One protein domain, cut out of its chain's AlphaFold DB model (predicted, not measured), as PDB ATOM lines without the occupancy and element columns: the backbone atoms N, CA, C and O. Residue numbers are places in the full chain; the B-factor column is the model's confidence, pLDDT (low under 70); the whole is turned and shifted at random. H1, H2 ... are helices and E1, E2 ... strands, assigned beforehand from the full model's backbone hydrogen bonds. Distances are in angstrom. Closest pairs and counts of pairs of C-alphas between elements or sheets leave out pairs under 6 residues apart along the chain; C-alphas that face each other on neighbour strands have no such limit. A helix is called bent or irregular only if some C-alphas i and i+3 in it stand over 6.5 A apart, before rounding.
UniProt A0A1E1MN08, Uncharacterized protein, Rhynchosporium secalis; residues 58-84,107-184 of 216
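Overview. This is residues 58 to 84 and 107 to 184 of the 216 residues of an uncharacterized protein of Rhynchosporium secalis (UniProt A0A1E1MN08). Three long helices, H1, H3 and H4, make a loose up-and-down bundle, each of the three running against the one before it in the chain, and residues 71 to 83 of H1 stick out. Where H3 begins, the small hairpin E1 E2 and helix H2 branch off; after its last residue a long link folds back to H4, and residues 158 to 163 stick out. The 105 printed residues, with named elements in the order H1 H2 E1 E2 H3 H4, are mostly helix with one antiparallel sheet, E1 - E2. The whole is only just loose, close to extended, with a radius of gyration of the C-alphas of 18.9 A, and spans 61 by 38 by 25 A.

Along the chain. Find C-alpha 121 at (143.078, 136.694, 181.472), where E1, residues 121 to 124, begins; E2 is residues 128 to 131. H3, residues 132 to 150, covers 26.8 A, and H2, residues 107 to 119, 17.9 A. H1, residues 58 to 83, starts at (150.472, 159.582, 158.618) and covers 37.4 A. H4, residues 166 to 184, covers 28.4 A to C-alpha 184 at (154.513, 157.946, 178.515); it has a kink of 28 degrees near residue 177 and is only just irregular, C-alphas 177 and 180 being 6.8 A apart.

Arrangement. In the hairpin E1 and E2, look for N 122 and O 130, 3.1 A apart and within hydrogen-bond range. H2 and H3 touch only at their ends, about perpendicular at 77 degrees, closest at C-alphas 118 and 133, 4.7 A. H3 and H4, a helical hairpin, touch at a shallow tilt of 28 degrees, closest at C-alphas 149 and 171, 6.6 A. Residues 58 to 66 of H1 touch H4, closest at C-alphas 59 and 174, 5.0 A. Every O i to N i+4 pair is within hydrogen-bond range in H1 and H2, and 13 of 15 are in H3 and in H4.

Size, cuts and confidence. The farthest C-alphas, of Gln 108 and Ser 161, are 62.1 A apart. Residues 85 to 106 are not printed, and C-alphas 84 and 107 are 14.5 A apart across this cut. The link from H3 to H4 is long. Low confidence, under 70, includes residues 117 to 135.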
ATOM      1  N   TYR A  58     150.740 160.837 157.917       89.06
ATOM      2  CA  TYR A  58     150.472 159.582 158.618       89.06
ATOM      3  C   TYR A  58     150.890 159.622 160.088       89.06
ATOM      4  O   TYR A  58     150.199 159.051 160.931       89.06
ATOM      5  N   GLY A  59     151.969 160.339 160.410       90.56
ATOM      6  CA  GLY A  59     152.371 160.559 161.798       90.56
ATOM      7  C   GLY A  59     151.306 161.329 162.580       90.56
ATOM      8  O   GLY A  59     150.945 160.939 163.689       90.56
ATOM      9  N   HIS A  60     150.708 162.353 161.964       90.38
ATOM     10  CA  HIS A  60     149.636 163.132 162.586       90.38
ATOM     11  C   HIS A  60     148.399 162.275 162.889       90.38
ATOM     12  O   HIS A  60     147.845 162.382 163.982       90.38
ATOM     13  N   TYR A  61     147.995 161.376 161.981       91.44
ATOM     14  CA  TYR A  61     146.872 160.461 162.234       91.44
ATOM     15  C   TYR A  61     147.113 159.559 163.451       91.44
ATOM     16  O   TYR A  61     146.213 159.389 164.276       91.44
ATOM     17  N   ILE A  62     148.330 159.026 163.598       90.62
ATOM     18  CA  ILE A  62     148.719 158.221 164.763       90.62
ATOM     19  C   ILE A  62     148.619 159.054 166.045       90.62
ATOM     20  O   ILE A  62     147.939 158.641 166.985       90.62
ATOM     21  N   VAL A  63     149.224 160.246 166.066       90.38
ATOM     22  CA  VAL A  63     149.206 161.134 167.239       90.38
ATOM     23  C   VAL A  63     147.772 161.489 167.639       90.38
ATOM     24  O   VAL A  63     147.406 161.306 168.798       90.38
ATOM     25  N   PHE A  64     146.925 161.911 166.694       91.19
ATOM     26  CA  PHE A  64     145.533 162.255 166.992       91.19
ATOM     27  C   PHE A  64     144.732 161.066 167.522       91.19
ATOM     28  O   PHE A  64     143.992 161.220 168.496       91.19
ATOM     29  N   SER A  65     144.899 159.879 166.929       87.31
ATOM     30  CA  SER A  65     144.200 158.670 167.379       87.31
ATOM     31  C   SER A  65     144.555 158.309 168.826       87.31
ATOM     32  O   SER A  65     143.668 158.063 169.643       87.31
ATOM     33  N   TYR A  66     145.841 158.366 169.180       82.56
ATOM     34  CA  TYR A  66     146.301 158.076 170.531       82.56
ATOM     35  C   TYR A  66     145.855 159.152 171.530       82.56
ATOM     36  O   TYR A  66     145.326 158.820 172.591       82.56
ATOM     37  N   CYS A  67     145.987 160.436 171.185       86.31
ATOM     38  CA  CYS A  67     145.521 161.530 172.036       86.31
ATOM     39  C   CYS A  67     144.015 161.430 172.320       86.31
ATOM     40  O   CYS A  67     143.602 161.609 173.465       86.31
ATOM     41  N   ALA A  68     143.196 161.089 171.319       88.50
ATOM     42  CA  ALA A  68     141.756 160.901 171.492       88.50
ATOM     43  C   ALA A  68     141.431 159.751 172.458       88.50
ATOM     44  O   ALA A  68     140.584 159.901 173.340       88.50
ATOM     45  N   VAL A  69     142.138 158.623 172.342       82.19
ATOM     46  CA  VAL A  69     142.004 157.484 173.259       82.19
ATOM     47  C   VAL A  69     142.372 157.884 174.690       82.19
ATOM     48  O   VAL A  69     141.610 157.616 175.620       82.19
ATOM     49  N   VAL A  70     143.519 158.541 174.883       80.44
ATOM     50  CA  VAL A  70     143.981 158.975 176.212       80.44
ATOM     51  C   VAL A  70     142.994 159.956 176.840       80.44
ATOM     52  O   VAL A  70     142.649 159.807 178.014       80.44
ATOM     53  N   LEU A  71     142.487 160.920 176.069       84.81
ATOM     54  CA  LEU A  71     141.466 161.856 176.537       84.81
ATOM     55  C   LEU A  71     140.172 161.136 176.922       84.81
ATOM     56  O   LEU A  71     139.637 161.395 177.997       84.81
ATOM     57  N   PHE A  72     139.698 160.190 176.107       85.38
ATOM     58  CA  PHE A  72     138.493 159.414 176.404       85.38
ATOM     59  C   PHE A  72     138.615 158.643 177.728       85.38
ATOM     60  O   PHE A  72     137.726 158.727 178.580       85.38
ATOM     61  N   PHE A  73     139.731 157.939 177.943       76.44
ATOM     62  CA  PHE A  73     139.975 157.226 179.199       76.44
ATOM     63  C   PHE A  73     140.132 158.174 180.392       76.44
ATOM     64  O   PHE A  73     139.614 157.876 181.469       76.44
ATOM     65  N   SER A  74     140.776 159.327 180.200       76.50
ATOM     66  CA  SER A  74     140.933 160.342 181.247       76.50
ATOM     67  C   SER A  74     139.585 160.932 181.668       76.50
ATOM     68  O   SER A  74     139.296 161.015 182.861       76.50
ATOM     69  N   ILE A  75     138.711 161.258 180.709       82.81
ATOM     70  CA  ILE A  75     137.348 161.741 180.972       82.81
ATOM     71  C   ILE A  75     136.529 160.661 181.681       82.81
ATOM     72  O   ILE A  75     135.871 160.952 182.676       82.81
ATOM     73  N   ALA A  76     136.590 159.407 181.225       81.38
ATOM     74  CA  ALA A  76     135.888 158.301 181.873       81.38
ATOM     75  C   ALA A  76     136.372 158.072 183.315       81.38
ATOM     76  O   ALA A  76     135.564 157.771 184.196       81.38
ATOM     77  N   HIS A  77     137.673 158.232 183.569       72.88
ATOM     78  CA  HIS A  77     138.245 158.154 184.908       72.88
ATOM     79  C   HIS A  77     137.744 159.291 185.803       72.88
ATOM     80  O   HIS A  77     137.216 159.023 186.878       72.88
ATOM     81  N   VAL A  78     137.834 160.542 185.343       77.25
ATOM     82  CA  VAL A  78     137.350 161.718 186.084       77.25
ATOM     83  C   VAL A  78     135.847 161.620 186.338       77.25
ATOM     84  O   VAL A  78     135.401 161.840 187.459       77.25
ATOM     85  N   TYR A  79     135.065 161.197 185.343       81.06
ATOM     86  CA  TYR A  79     133.631 160.971 185.496       81.06
ATOM     87  C   TYR A  79     133.339 159.909 186.555       81.06
ATOM     88  O   TYR A  79     132.464 160.119 187.387       81.06
ATOM     89  N   ARG A  80     134.071 158.785 186.579       76.25
ATOM     90  CA  ARG A  80     133.913 157.776 187.640       76.25
ATOM     91  C   ARG A  80     134.338 158.302 189.000       76.25
ATOM     92  O   ARG A  80     133.636 158.040 189.960       76.25
ATOM     93  N   HIS A  81     135.445 159.027 189.082       70.38
ATOM     94  CA  HIS A  81     135.927 159.586 190.340       70.38
ATOM     95  C   HIS A  81     134.942 160.610 190.920       70.38
ATOM     96  O   HIS A  81     134.709 160.623 192.120       70.38
ATOM     97  N   LEU A  82     134.324 161.437 190.073       77.62
ATOM     98  CA  LEU A  82     133.311 162.411 190.489       77.62
ATOM     99  C   LEU A  82     131.931 161.776 190.730       77.62
ATOM    100  O   LEU A  82     131.180 162.251 191.574       77.62
ATOM    101  N   SER A  83     131.583 160.714 189.994       69.31
ATOM    102  CA  SER A  83     130.290 160.016 190.119       69.31
ATOM    103  C   SER A  83     130.286 158.922 191.186       69.31
ATOM    104  O   SER A  83     129.229 158.368 191.482       69.31
ATOM    105  N   LEU A  84     131.450 158.561 191.726       61.06
ATOM    106  CA  LEU A  84     131.563 157.751 192.927       61.06
ATOM    107  C   LEU A  84     131.596 158.724 194.111       61.06
ATOM    108  O   LEU A  84     132.665 159.254 194.412       61.06
ATOM    109  N   TRP A 107     122.565 148.831 183.605       61.28
ATOM    110  CA  TRP A 107     123.885 149.397 183.883       61.28
ATOM    111  C   TRP A 107     124.777 148.552 184.803       61.28
ATOM    112  O   TRP A 107     125.983 148.483 184.585       61.28
ATOM    113  N   GLN A 108     124.226 147.894 185.824       74.38
ATOM    114  CA  GLN A 108     124.988 146.997 186.698       74.38
ATOM    115  C   GLN A 108     125.389 145.714 185.960       74.38
ATOM    116  O   GLN A 108     126.515 145.255 186.129       74.38
ATOM    117  N   LYS A 109     124.526 145.196 185.072       78.50
ATOM    118  CA  LYS A 109     124.851 144.045 184.211       78.50
ATOM    119  C   LYS A 109     125.953 144.380 183.208       78.50
ATOM    120  O   LYS A 109     126.905 143.617 183.082       78.50
ATOM    121  N   ILE A 110     125.868 145.544 182.558       76.50
ATOM    122  CA  ILE A 110     126.905 146.037 181.639       76.50
ATOM    123  C   ILE A 110     128.232 146.226 182.384       76.50
ATOM    124  O   ILE A 110     129.263 145.751 181.916       76.50
ATOM    125  N   LYS A 111     128.219 146.841 183.578       71.88
ATOM    126  CA  LYS A 111     129.424 146.987 184.414       71.88
ATOM    127  C   LYS A 111     130.021 145.637 184.812       71.88
ATOM    128  O   LYS A 111     131.234 145.478 184.728       71.88
ATOM    129  N   ALA A 112     129.197 144.671 185.218       71.25
ATOM    130  CA  ALA A 112     129.654 143.333 185.586       71.25
ATOM    131  C   ALA A 112     130.248 142.575 184.389       71.25
ATOM    132  O   ALA A 112     131.284 141.931 184.532       71.25
ATOM    133  N   LEU A 113     129.650 142.704 183.203       77.12
ATOM    134  CA  LEU A 113     130.134 142.064 181.980       77.12
ATOM    135  C   LEU A 113     131.430 142.707 181.473       77.12
ATOM    136  O   LEU A 113     132.368 141.997 181.122       77.12
ATOM    137  N   TRP A 114     131.528 144.038 181.526       67.31
ATOM    138  CA  TRP A 114     132.764 144.770 181.241       67.31
ATOM    139  C   TRP A 114     133.883 144.380 182.207       67.31
ATOM    140  O   TRP A 114     135.012 144.106 181.803       67.31
ATOM    141  N   ARG A 115     133.556 144.311 183.501       71.38
ATOM    142  CA  ARG A 115     134.458 143.865 184.560       71.38
ATOM    143  C   ARG A 115     134.947 142.441 184.287       71.38
ATOM    144  O   ARG A 115     136.148 142.197 184.295       71.38
ATOM    145  N   PHE A 116     134.032 141.532 183.977       70.25
ATOM    146  CA  PHE A 116     134.339 140.148 183.635       70.25
ATOM    147  C   PHE A 116     135.247 140.034 182.409       70.25
ATOM    148  O   PHE A 116     136.235 139.313 182.461       70.25
ATOM    149  N   PHE A 117     134.968 140.789 181.344       65.56
ATOM    150  CA  PHE A 117     135.829 140.840 180.162       65.56
ATOM    151  C   PHE A 117     137.218 141.393 180.484       65.56
ATOM    152  O   PHE A 117     138.210 140.821 180.052       65.56
ATOM    153  N   THR A 118     137.309 142.462 181.277       63.16
ATOM    154  CA  THR A 118     138.588 143.118 181.600       63.16
ATOM    155  C   THR A 118     139.460 142.265 182.527       63.16
ATOM    156  O   THR A 118     140.677 142.242 182.368       63.16
ATOM    157  N   TYR A 119     138.854 141.555 183.487       59.88
ATOM    158  CA  TYR A 119     139.566 140.693 184.439       59.88
ATOM    159  C   TYR A 119     139.789 139.268 183.946       59.88
ATOM    160  O   TYR A 119     140.609 138.547 184.523       59.88
ATOM    161  N   ARG A 120     139.092 138.838 182.889       63.47
ATOM    162  CA  ARG A 120     139.445 137.593 182.219       63.47
ATOM    163  C   ARG A 120     140.892 137.751 181.748       63.47
ATOM    164  O   ARG A 120     141.261 138.772 181.174       63.47
ATOM    165  N   ASN A 121     141.738 136.775 182.040       62.00
ATOM    166  CA  ASN A 121     143.078 136.694 181.472       62.00
ATOM    167  C   ASN A 121     143.009 135.585 180.426       62.00
ATOM    168  O   ASN A 121     142.606 134.467 180.753       62.00
ATOM    169  N   VAL A 122     143.342 135.903 179.181       62.03
ATOM    170  CA  VAL A 122     143.439 134.905 178.113       62.03
ATOM    171  C   VAL A 122     144.826 134.287 178.216       62.03
ATOM    172  O   VAL A 122     145.836 134.979 178.106       62.03
ATOM    173  N   SER A 123     144.872 132.991 178.516       56.06
ATOM    174  CA  SER A 123     146.123 132.238 178.579       56.06
ATOM    175  C   SER A 123     146.504 131.831 177.161       56.06
ATOM    176  O   SER A 123     145.896 130.922 176.599       56.06
ATOM    177  N   LEU A 124     147.489 132.511 176.577       58.16
ATOM    178  CA  LEU A 124     148.117 132.107 175.321       58.16
ATOM    179  C   LEU A 124     149.312 131.205 175.665       58.16
ATOM    180  O   LEU A 124     150.451 131.657 175.734       58.16
ATOM    181  N   GLY A 125     149.042 129.926 175.941       52.38
ATOM    182  CA  GLY A 125     150.081 128.927 176.230       52.38
ATOM    183  C   GLY A 125     150.659 128.970 177.653       52.38
ATOM    184  O   GLY A 125     150.195 129.740 178.493       52.38
ATOM    185  N   HIS A 126     151.632 128.084 177.913       50.00
ATOM    186  CA  HIS A 126     152.067 127.619 179.244       50.00
ATOM    187  C   HIS A 126     152.476 128.739 180.225       50.00
ATOM    188  O   HIS A 126     152.300 128.563 181.426       50.00
ATOM    189  N   GLU A 127     152.942 129.905 179.752       56.16
ATOM    190  CA  GLU A 127     153.496 130.949 180.642       56.16
ATOM    191  C   GLU A 127     153.061 132.399 180.344       56.16
ATOM    192  O   GLU A 127     153.257 133.275 181.184       56.16
ATOM    193  N   ASN A 128     152.372 132.684 179.230       57.28
ATOM    194  CA  ASN A 128     152.017 134.061 178.854       57.28
ATOM    195  C   ASN A 128     150.541 134.379 179.145       57.28
ATOM    196  O   ASN A 128     149.638 134.136 178.338       57.28
ATOM    197  N   ARG A 129     150.281 134.962 180.322       58.56
ATOM    198  CA  ARG A 129     148.951 135.463 180.713       58.56
ATOM    199  C   ARG A 129     148.797 136.933 180.324       58.56
ATOM    200  O   ARG A 129     149.127 137.827 181.100       58.56
ATOM    201  N   ILE A 130     148.245 137.191 179.141       59.16
ATOM    202  CA  ILE A 130     147.894 138.552 178.712       59.16
ATOM    203  C   ILE A 130     146.520 138.916 179.306       59.16
ATOM    204  O   ILE A 130     145.582 138.112 179.277       59.16
ATOM    205  N   SER A 131     146.375 140.120 179.882       66.69
ATOM    206  CA  SER A 131     145.046 140.604 180.294       66.69
ATOM    207  C   SER A 131     144.180 140.797 179.057       66.69
ATOM    208  O   SER A 131     144.630 141.430 178.099       66.69
ATOM    209  N   THR A 132     142.921 140.354 179.067       65.69
ATOM    210  CA  THR A 132     142.037 140.577 177.907       65.69
ATOM    211  C   THR A 132     141.863 142.073 177.623       65.69
ATOM    212  O   THR A 132     141.765 142.464 176.466       65.69
ATOM    213  N   GLY A 133     141.918 142.930 178.652       63.12
ATOM    214  CA  GLY A 133     141.883 144.387 178.474       63.12
ATOM    215  C   GLY A 133     143.083 144.944 177.701       63.12
ATOM    216  O   GLY A 133     142.954 145.921 176.974       63.12
ATOM    217  N   GLN A 134     144.241 144.296 177.800       66.19
ATOM    218  CA  GLN A 134     145.430 144.697 177.056       66.19
ATOM    219  C   GLN A 134     145.413 144.158 175.624       66.19
ATOM    220  O   GLN A 134     145.764 144.877 174.692       66.19
ATOM    221  N   ALA A 135     144.954 142.916 175.441       69.88
ATOM    222  CA  ALA A 135     144.718 142.348 174.117       69.88
ATOM    223  C   ALA A 135     143.701 143.191 173.324       69.88
ATOM    224  O   ALA A 135     143.906 143.456 172.142       69.88
ATOM    225  N   LEU A 136     142.662 143.696 174.000       74.75
ATOM    226  CA  LEU A 136     141.656 144.589 173.425       74.75
ATOM    227  C   LEU A 136     142.234 145.926 172.945       74.75
ATOM    228  O   LEU A 136     141.636 146.541 172.076       74.75
ATOM    229  N   PHE A 137     143.367 146.386 173.479       73.56
ATOM    230  CA  PHE A 137     144.016 147.611 173.009       73.56
ATOM    231  C   PHE A 137     145.066 147.329 171.929       73.56
ATOM    232  O   PHE A 137     145.105 148.004 170.901       73.56
ATOM    233  N   LEU A 138     145.883 146.291 172.132       76.75
ATOM    234  CA  LEU A 138     146.966 145.937 171.216       76.75
ATOM    235  C   LEU A 138     146.466 145.442 169.858       76.75
ATOM    236  O   LEU A 138     147.030 145.838 168.845       76.75
ATOM    237  N   ILE A 139     145.429 144.598 169.821       80.69
ATOM    238  CA  ILE A 139     144.921 144.020 168.568       80.69
ATOM    239  C   ILE A 139     144.347 145.095 167.627       80.69
ATOM    240  O   ILE A 139     144.788 145.172 166.484       80.69
ATOM    241  N   PRO A 140     143.399 145.957 168.037       83.06
ATOM    242  CA  PRO A 140     142.906 146.997 167.139       83.06
ATOM    243  C   PRO A 140     143.973 148.051 166.834       83.06
ATOM    244  O   PRO A 140     143.986 148.574 165.725       83.06
ATOM    245  N   GLY A 141     144.897 148.329 167.764       82.88
ATOM    246  CA  GLY A 141     146.037 149.211 167.509       82.88
ATOM    247  C   GLY A 141     146.971 148.672 166.423       82.88
ATOM    248  O   GLY A 141     147.341 149.409 165.511       82.88
ATOM    249  N   SER A 142     147.308 147.379 166.463       83.50
ATOM    250  CA  SER A 142     148.153 146.748 165.443       83.50
ATOM    251  C   SER A 142     147.448 146.656 164.093       83.50
ATOM    252  O   SER A 142     148.059 146.954 163.069       83.50
ATOM    253  N   VAL A 143     146.149 146.338 164.082       89.88
ATOM    254  CA  VAL A 143     145.325 146.347 162.866       89.88
ATOM    255  C   VAL A 143     145.244 147.753 162.269       89.88
ATOM    256  O   VAL A 143     145.399 147.905 161.063       89.88
ATOM    257  N   PHE A 144     145.067 148.792 163.088       88.56
ATOM    258  CA  PHE A 144     145.030 150.180 162.624       88.56
ATOM    259  C   PHE A 144     146.344 150.598 161.955       88.56
ATOM    260  O   PHE A 144     146.325 151.125 160.842       88.56
ATOM    261  N   VAL A 145     147.487 150.308 162.586       86.75
ATOM    262  CA  VAL A 145     148.804 150.588 161.993       86.75
ATOM    263  C   VAL A 145     148.999 149.783 160.706       86.75
ATOM    264  O   VAL A 145     149.432 150.353 159.709       86.75
ATOM    265  N   ALA A 146     148.616 148.503 160.678       87.81
ATOM    266  CA  ALA A 146     148.709 147.669 159.479       87.81
ATOM    267  C   ALA A 146     147.847 148.201 158.319       87.81
ATOM    268  O   ALA A 146     148.283 148.229 157.172       87.81
ATOM    269  N   ILE A 147     146.633 148.681 158.598       90.56
ATOM    270  CA  ILE A 147     145.789 149.302 157.571       90.56
ATOM    271  C   ILE A 147     146.481 150.549 157.012       90.56
ATOM    272  O   ILE A 147     146.584 150.699 155.796       90.56
ATOM    273  N   LEU A 148     147.018 151.419 157.873       87.44
ATOM    274  CA  LEU A 148     147.693 152.643 157.436       87.44
ATOM    275  C   LEU A 148     148.972 152.375 156.624       87.44
ATOM    276  O   LEU A 148     149.287 153.149 155.716       87.44
ATOM    277  N   THR A 149     149.707 151.296 156.904       86.38
ATOM    278  CA  THR A 149     150.910 150.936 156.135       86.38
ATOM    279  C   THR A 149     150.564 150.380 154.752       86.38
ATOM    280  O   THR A 149     151.195 150.774 153.763       86.38
ATOM    281  N   PHE A 150     149.530 149.537 154.653       86.06
ATOM    282  CA  PHE A 150     149.127 148.868 153.408       86.06
ATOM    283  C   PHE A 150     148.095 149.630 152.560       86.06
ATOM    284  O   PHE A 150     147.764 149.197 151.460       86.06
ATOM    285  N   GLN A 151     147.602 150.788 153.002       82.75
ATOM    286  CA  GLN A 151     146.582 151.524 152.243       82.75
ATOM    287  C   GLN A 151     147.080 152.086 150.894       82.75
ATOM    288  O   GLN A 151     146.280 152.304 149.983       82.75
ATOM    289  N   GLN A 152     148.386 152.323 150.729       76.00
ATOM    290  CA  GLN A 152     148.939 152.946 149.519       76.00
ATOM    291  C   GLN A 152     149.628 151.928 148.608       76.00
ATOM    292  O   GLN A 152     150.577 151.267 149.022       76.00
ATOM    293  N   LYS A 153     149.213 151.890 147.336       70.56
ATOM    294  CA  LYS A 153     149.684 150.939 146.310       70.56
ATOM    295  C   LYS A 153     151.180 151.031 145.972       70.56
ATOM    296  O   LYS A 153     151.746 150.066 145.468       70.56
ATOM    297  N   TYR A 154     151.826 152.166 146.231       77.38
ATOM    298  CA  TYR A 154     153.240 152.368 145.915       77.38
ATOM    299  C   TYR A 154     154.135 151.948 147.084       77.38
ATOM    300  O   TYR A 154     154.378 152.723 148.014       77.38
ATOM    301  N   TYR A 155     154.611 150.704 147.046       81.38
ATOM    302  CA  TYR A 155     155.448 150.121 148.099       81.38
ATOM    303  C   TYR A 155     156.948 150.314 147.852       81.38
ATOM    304  O   TYR A 155     157.687 150.651 148.780       81.38
ATOM    305  N   PHE A 156     157.382 150.155 146.600       84.81
ATOM    306  CA  PHE A 156     158.789 150.139 146.204       84.81
ATOM    307  C   PHE A 156     159.063 151.127 145.072       84.81
ATOM    308  O   PHE A 156     158.192 151.385 144.241       84.81
ATOM    309  N   ARG A 157     160.285 151.670 145.048       84.69
ATOM    310  CA  ARG A 157     160.811 152.426 143.906       84.69
ATOM    311  C   ARG A 157     161.465 151.453 142.909       84.69
ATOM    312  O   ARG A 157     161.964 150.418 143.351       84.69
ATOM    313  N   PRO A 158     161.509 151.766 141.600       84.75
ATOM    314  CA  PRO A 158     162.079 150.869 140.586       84.75
ATOM    315  C   PRO A 158     163.560 150.524 140.795       84.75
ATOM    316  O   PRO A 158     164.006 149.458 140.379       84.75
ATOM    317  N   ARG A 159     164.332 151.417 141.429       84.44
ATOM    318  CA  ARG A 159     165.752 151.218 141.746       84.44
ATOM    319  C   ARG A 159     166.032 151.568 143.202       84.44
ATOM    320  O   ARG A 159     165.478 152.533 143.724       84.44
ATOM    321  N   LEU A 160     166.941 150.818 143.829       82.38
ATOM    322  CA  LEU A 160     167.409 151.056 145.203       82.38
ATOM    323  C   LEU A 160     168.201 152.367 145.328       82.38
ATOM    324  O   LEU A 160     168.130 153.042 146.350       82.38
ATOM    325  N   SER A 161     168.902 152.759 144.265       83.19
ATOM    326  CA  SER A 161     169.713 153.980 144.216       83.19
ATOM    327  C   SER A 161     168.886 155.270 144.262       83.19
ATOM    328  O   SER A 161     169.441 156.338 144.477       83.19
ATOM    329  N   TYR A 162     167.559 155.185 144.109       85.25
ATOM    330  CA  TYR A 162     166.643 156.329 144.227       85.25
ATOM    331  C   TYR A 162     166.370 156.733 145.688       85.25
ATOM    332  O   TYR A 162     165.646 157.697 145.945       85.25
ATOM    333  N   GLY A 163     166.921 155.987 146.653       84.62
ATOM    334  CA  GLY A 163     166.778 156.231 148.084       84.62
ATOM    335  C   GLY A 163     165.765 155.307 148.758       84.62
ATOM    336  O   GLY A 163     165.373 154.265 148.229       84.62
ATOM    337  N   PHE A 164     165.347 155.683 149.969       85.25
ATOM    338  CA  PHE A 164     164.491 154.831 150.791       85.25
ATOM    339  C   PHE A 164     163.113 154.589 150.147       85.25
ATOM    340  O   PHE A 164     162.495 155.518 149.606       85.25
ATOM    341  N   PRO A 165     162.587 153.352 150.228       88.44
ATOM    342  CA  PRO A 165     161.264 153.039 149.714       88.44
ATOM    343  C   PRO A 165     160.184 153.804 150.498       88.44
ATOM    344  O   PRO A 165     160.297 153.967 151.719       88.44
ATOM    345  N   PRO A 166     159.091 154.225 149.837       88.00
ATOM    346  CA  PRO A 166     158.011 154.975 150.479       88.00
ATOM    347  C   PRO A 166     157.302 154.181 151.581       88.00
ATOM    348  O   PRO A 166     156.681 154.776 152.456       88.00
ATOM    349  N   LEU A 167     157.368 152.847 151.557       88.50
ATOM    350  CA  LEU A 167     156.865 152.018 152.649       88.50
ATOM    351  C   LEU A 167     157.709 152.183 153.924       88.50
ATOM    352  O   LEU A 167     157.148 152.393 154.994       88.50
ATOM    353  N   GLY A 168     159.039 152.136 153.799       88.50
ATOM    354  CA  GLY A 168     159.961 152.236 154.935       88.50
ATOM    355  C   GLY A 168     159.954 153.617 155.584       88.50
ATOM    356  O   GLY A 168     159.990 153.737 156.805       88.50
ATOM    357  N   VAL A 169     159.830 154.674 154.780       90.31
ATOM    358  CA  VAL A 169     159.687 156.032 155.315       90.31
ATOM    359  C   VAL A 169     158.374 156.173 156.092       90.31
ATOM    360  O   VAL A 169     158.391 156.688 157.208       90.31
ATOM    361  N   ARG A 170     157.252 155.659 155.562       89.94
ATOM    362  CA  ARG A 170     155.944 155.679 156.241       89.94
ATOM    363  C   ARG A 170     155.952 154.926 157.570       89.94
ATOM    364  O   ARG A 170     155.498 155.468 158.575       89.94
ATOM    365  N   THR A 171     156.479 153.703 157.601       90.56
ATOM    366  CA  THR A 171     156.586 152.940 158.856       90.56
ATOM    367  C   THR A 171     157.527 153.624 159.844       90.56
ATOM    368  O   THR A 171     157.221 153.667 161.034       90.56
ATOM    369  N   GLY A 172     158.611 154.235 159.359       91.19
ATOM    370  CA  GLY A 172     159.528 155.033 160.168       91.19
ATOM    371  C   GLY A 172     158.846 156.227 160.839       91.19
ATOM    372  O   GLY A 172     158.939 156.377 162.055       91.19
ATOM    373  N   VAL A 173     158.095 157.047 160.091       92.06
ATOM    374  CA  VAL A 173     157.371 158.193 160.682       92.06
ATOM    375  C   VAL A 173     156.262 157.754 161.641       92.06
ATOM    376  O   VAL A 173     156.063 158.399 162.673       92.06
ATOM    377  N   MET A 174     155.573 156.641 161.364       91.06
ATOM    378  CA  MET A 174     154.592 156.063 162.293       91.06
ATOM    379  C   MET A 174     155.259 155.578 163.588       91.06
ATOM    380  O   MET A 174     154.754 155.865 164.673       91.06
ATOM    381  N   ALA A 175     156.408 154.900 163.495       89.88
ATOM    382  CA  ALA A 175     157.169 154.432 164.653       89.88
ATOM    383  C   ALA A 175     157.674 155.603 165.509       89.88
ATOM    384  O   ALA A 175     157.470 155.605 166.721       89.88
ATOM    385  N   LEU A 176     158.237 156.641 164.879       91.88
ATOM    386  CA  LEU A 176     158.656 157.869 165.564       91.88
ATOM    387  C   LEU A 176     157.492 158.554 166.295       91.88
ATOM    388  O   LEU A 176     157.669 159.053 167.404       91.88
ATOM    389  N   SER A 177     156.297 158.537 165.701       90.69
ATOM    390  CA  SER A 177     155.088 159.110 166.305       90.69
ATOM    391  C   SER A 177     154.576 158.301 167.505       90.69
ATOM    392  O   SER A 177     153.954 158.863 168.406       90.69
ATOM    393  N   LEU A 178     154.851 156.993 167.550       85.38
ATOM    394  CA  LEU A 178     154.486 156.103 168.660       85.38
ATOM    395  C   LEU A 178     155.461 156.181 169.841       85.38
ATOM    396  O   LEU A 178     155.054 155.938 170.976       85.38
ATOM    397  N   THR A 179     156.722 156.549 169.612       86.94
ATOM    398  CA  THR A 179     157.749 156.674 170.659       86.94
ATOM    399  C   THR A 179     157.298 157.469 171.894       86.94
ATOM    400  O   THR A 179     157.411 156.932 172.996       86.94
ATOM    401  N   PRO A 180     156.747 158.699 171.784       82.75
ATOM    402  CA  PRO A 180     156.305 159.447 172.964       82.75
ATOM    403  C   PRO A 180     155.180 158.742 173.731       82.75
ATOM    404  O   PRO A 180     155.155 158.798 174.958       82.75
ATOM    405  N   ALA A 181     154.285 158.031 173.039       76.69
ATOM    406  CA  ALA A 181     153.228 157.251 173.676       76.69
ATOM    407  C   ALA A 181     153.799 156.061 174.465       76.69
ATOM    408  O   ALA A 181     153.380 155.813 175.595       76.69
ATOM    409  N   ILE A 182     154.788 155.355 173.907       73.62
ATOM    410  CA  ILE A 182     155.470 154.242 174.583       73.62
ATOM    411  C   ILE A 182     156.221 154.749 175.819       73.62
ATOM    412  O   ILE A 182     156.105 154.157 176.890       73.62
ATOM    413  N   VAL A 183     156.936 155.872 175.703       75.38
ATOM    414  CA  VAL A 183     157.653 156.492 176.829       75.38
ATOM    415  C   VAL A 183     156.681 156.935 177.927       75.38
ATOM    416  O   VAL A 183     156.926 156.658 179.100       75.38
ATOM    417  N   ALA A 184     155.549 157.546 177.562       67.94
ATOM    418  CA  ALA A 184     154.513 157.946 178.515       67.94
ATOM    419  C   ALA A 184     153.887 156.744 179.250       67.94
ATOM    420  O   ALA A 184     153.591 156.835 180.440       67.94
TER     421      ALA A 184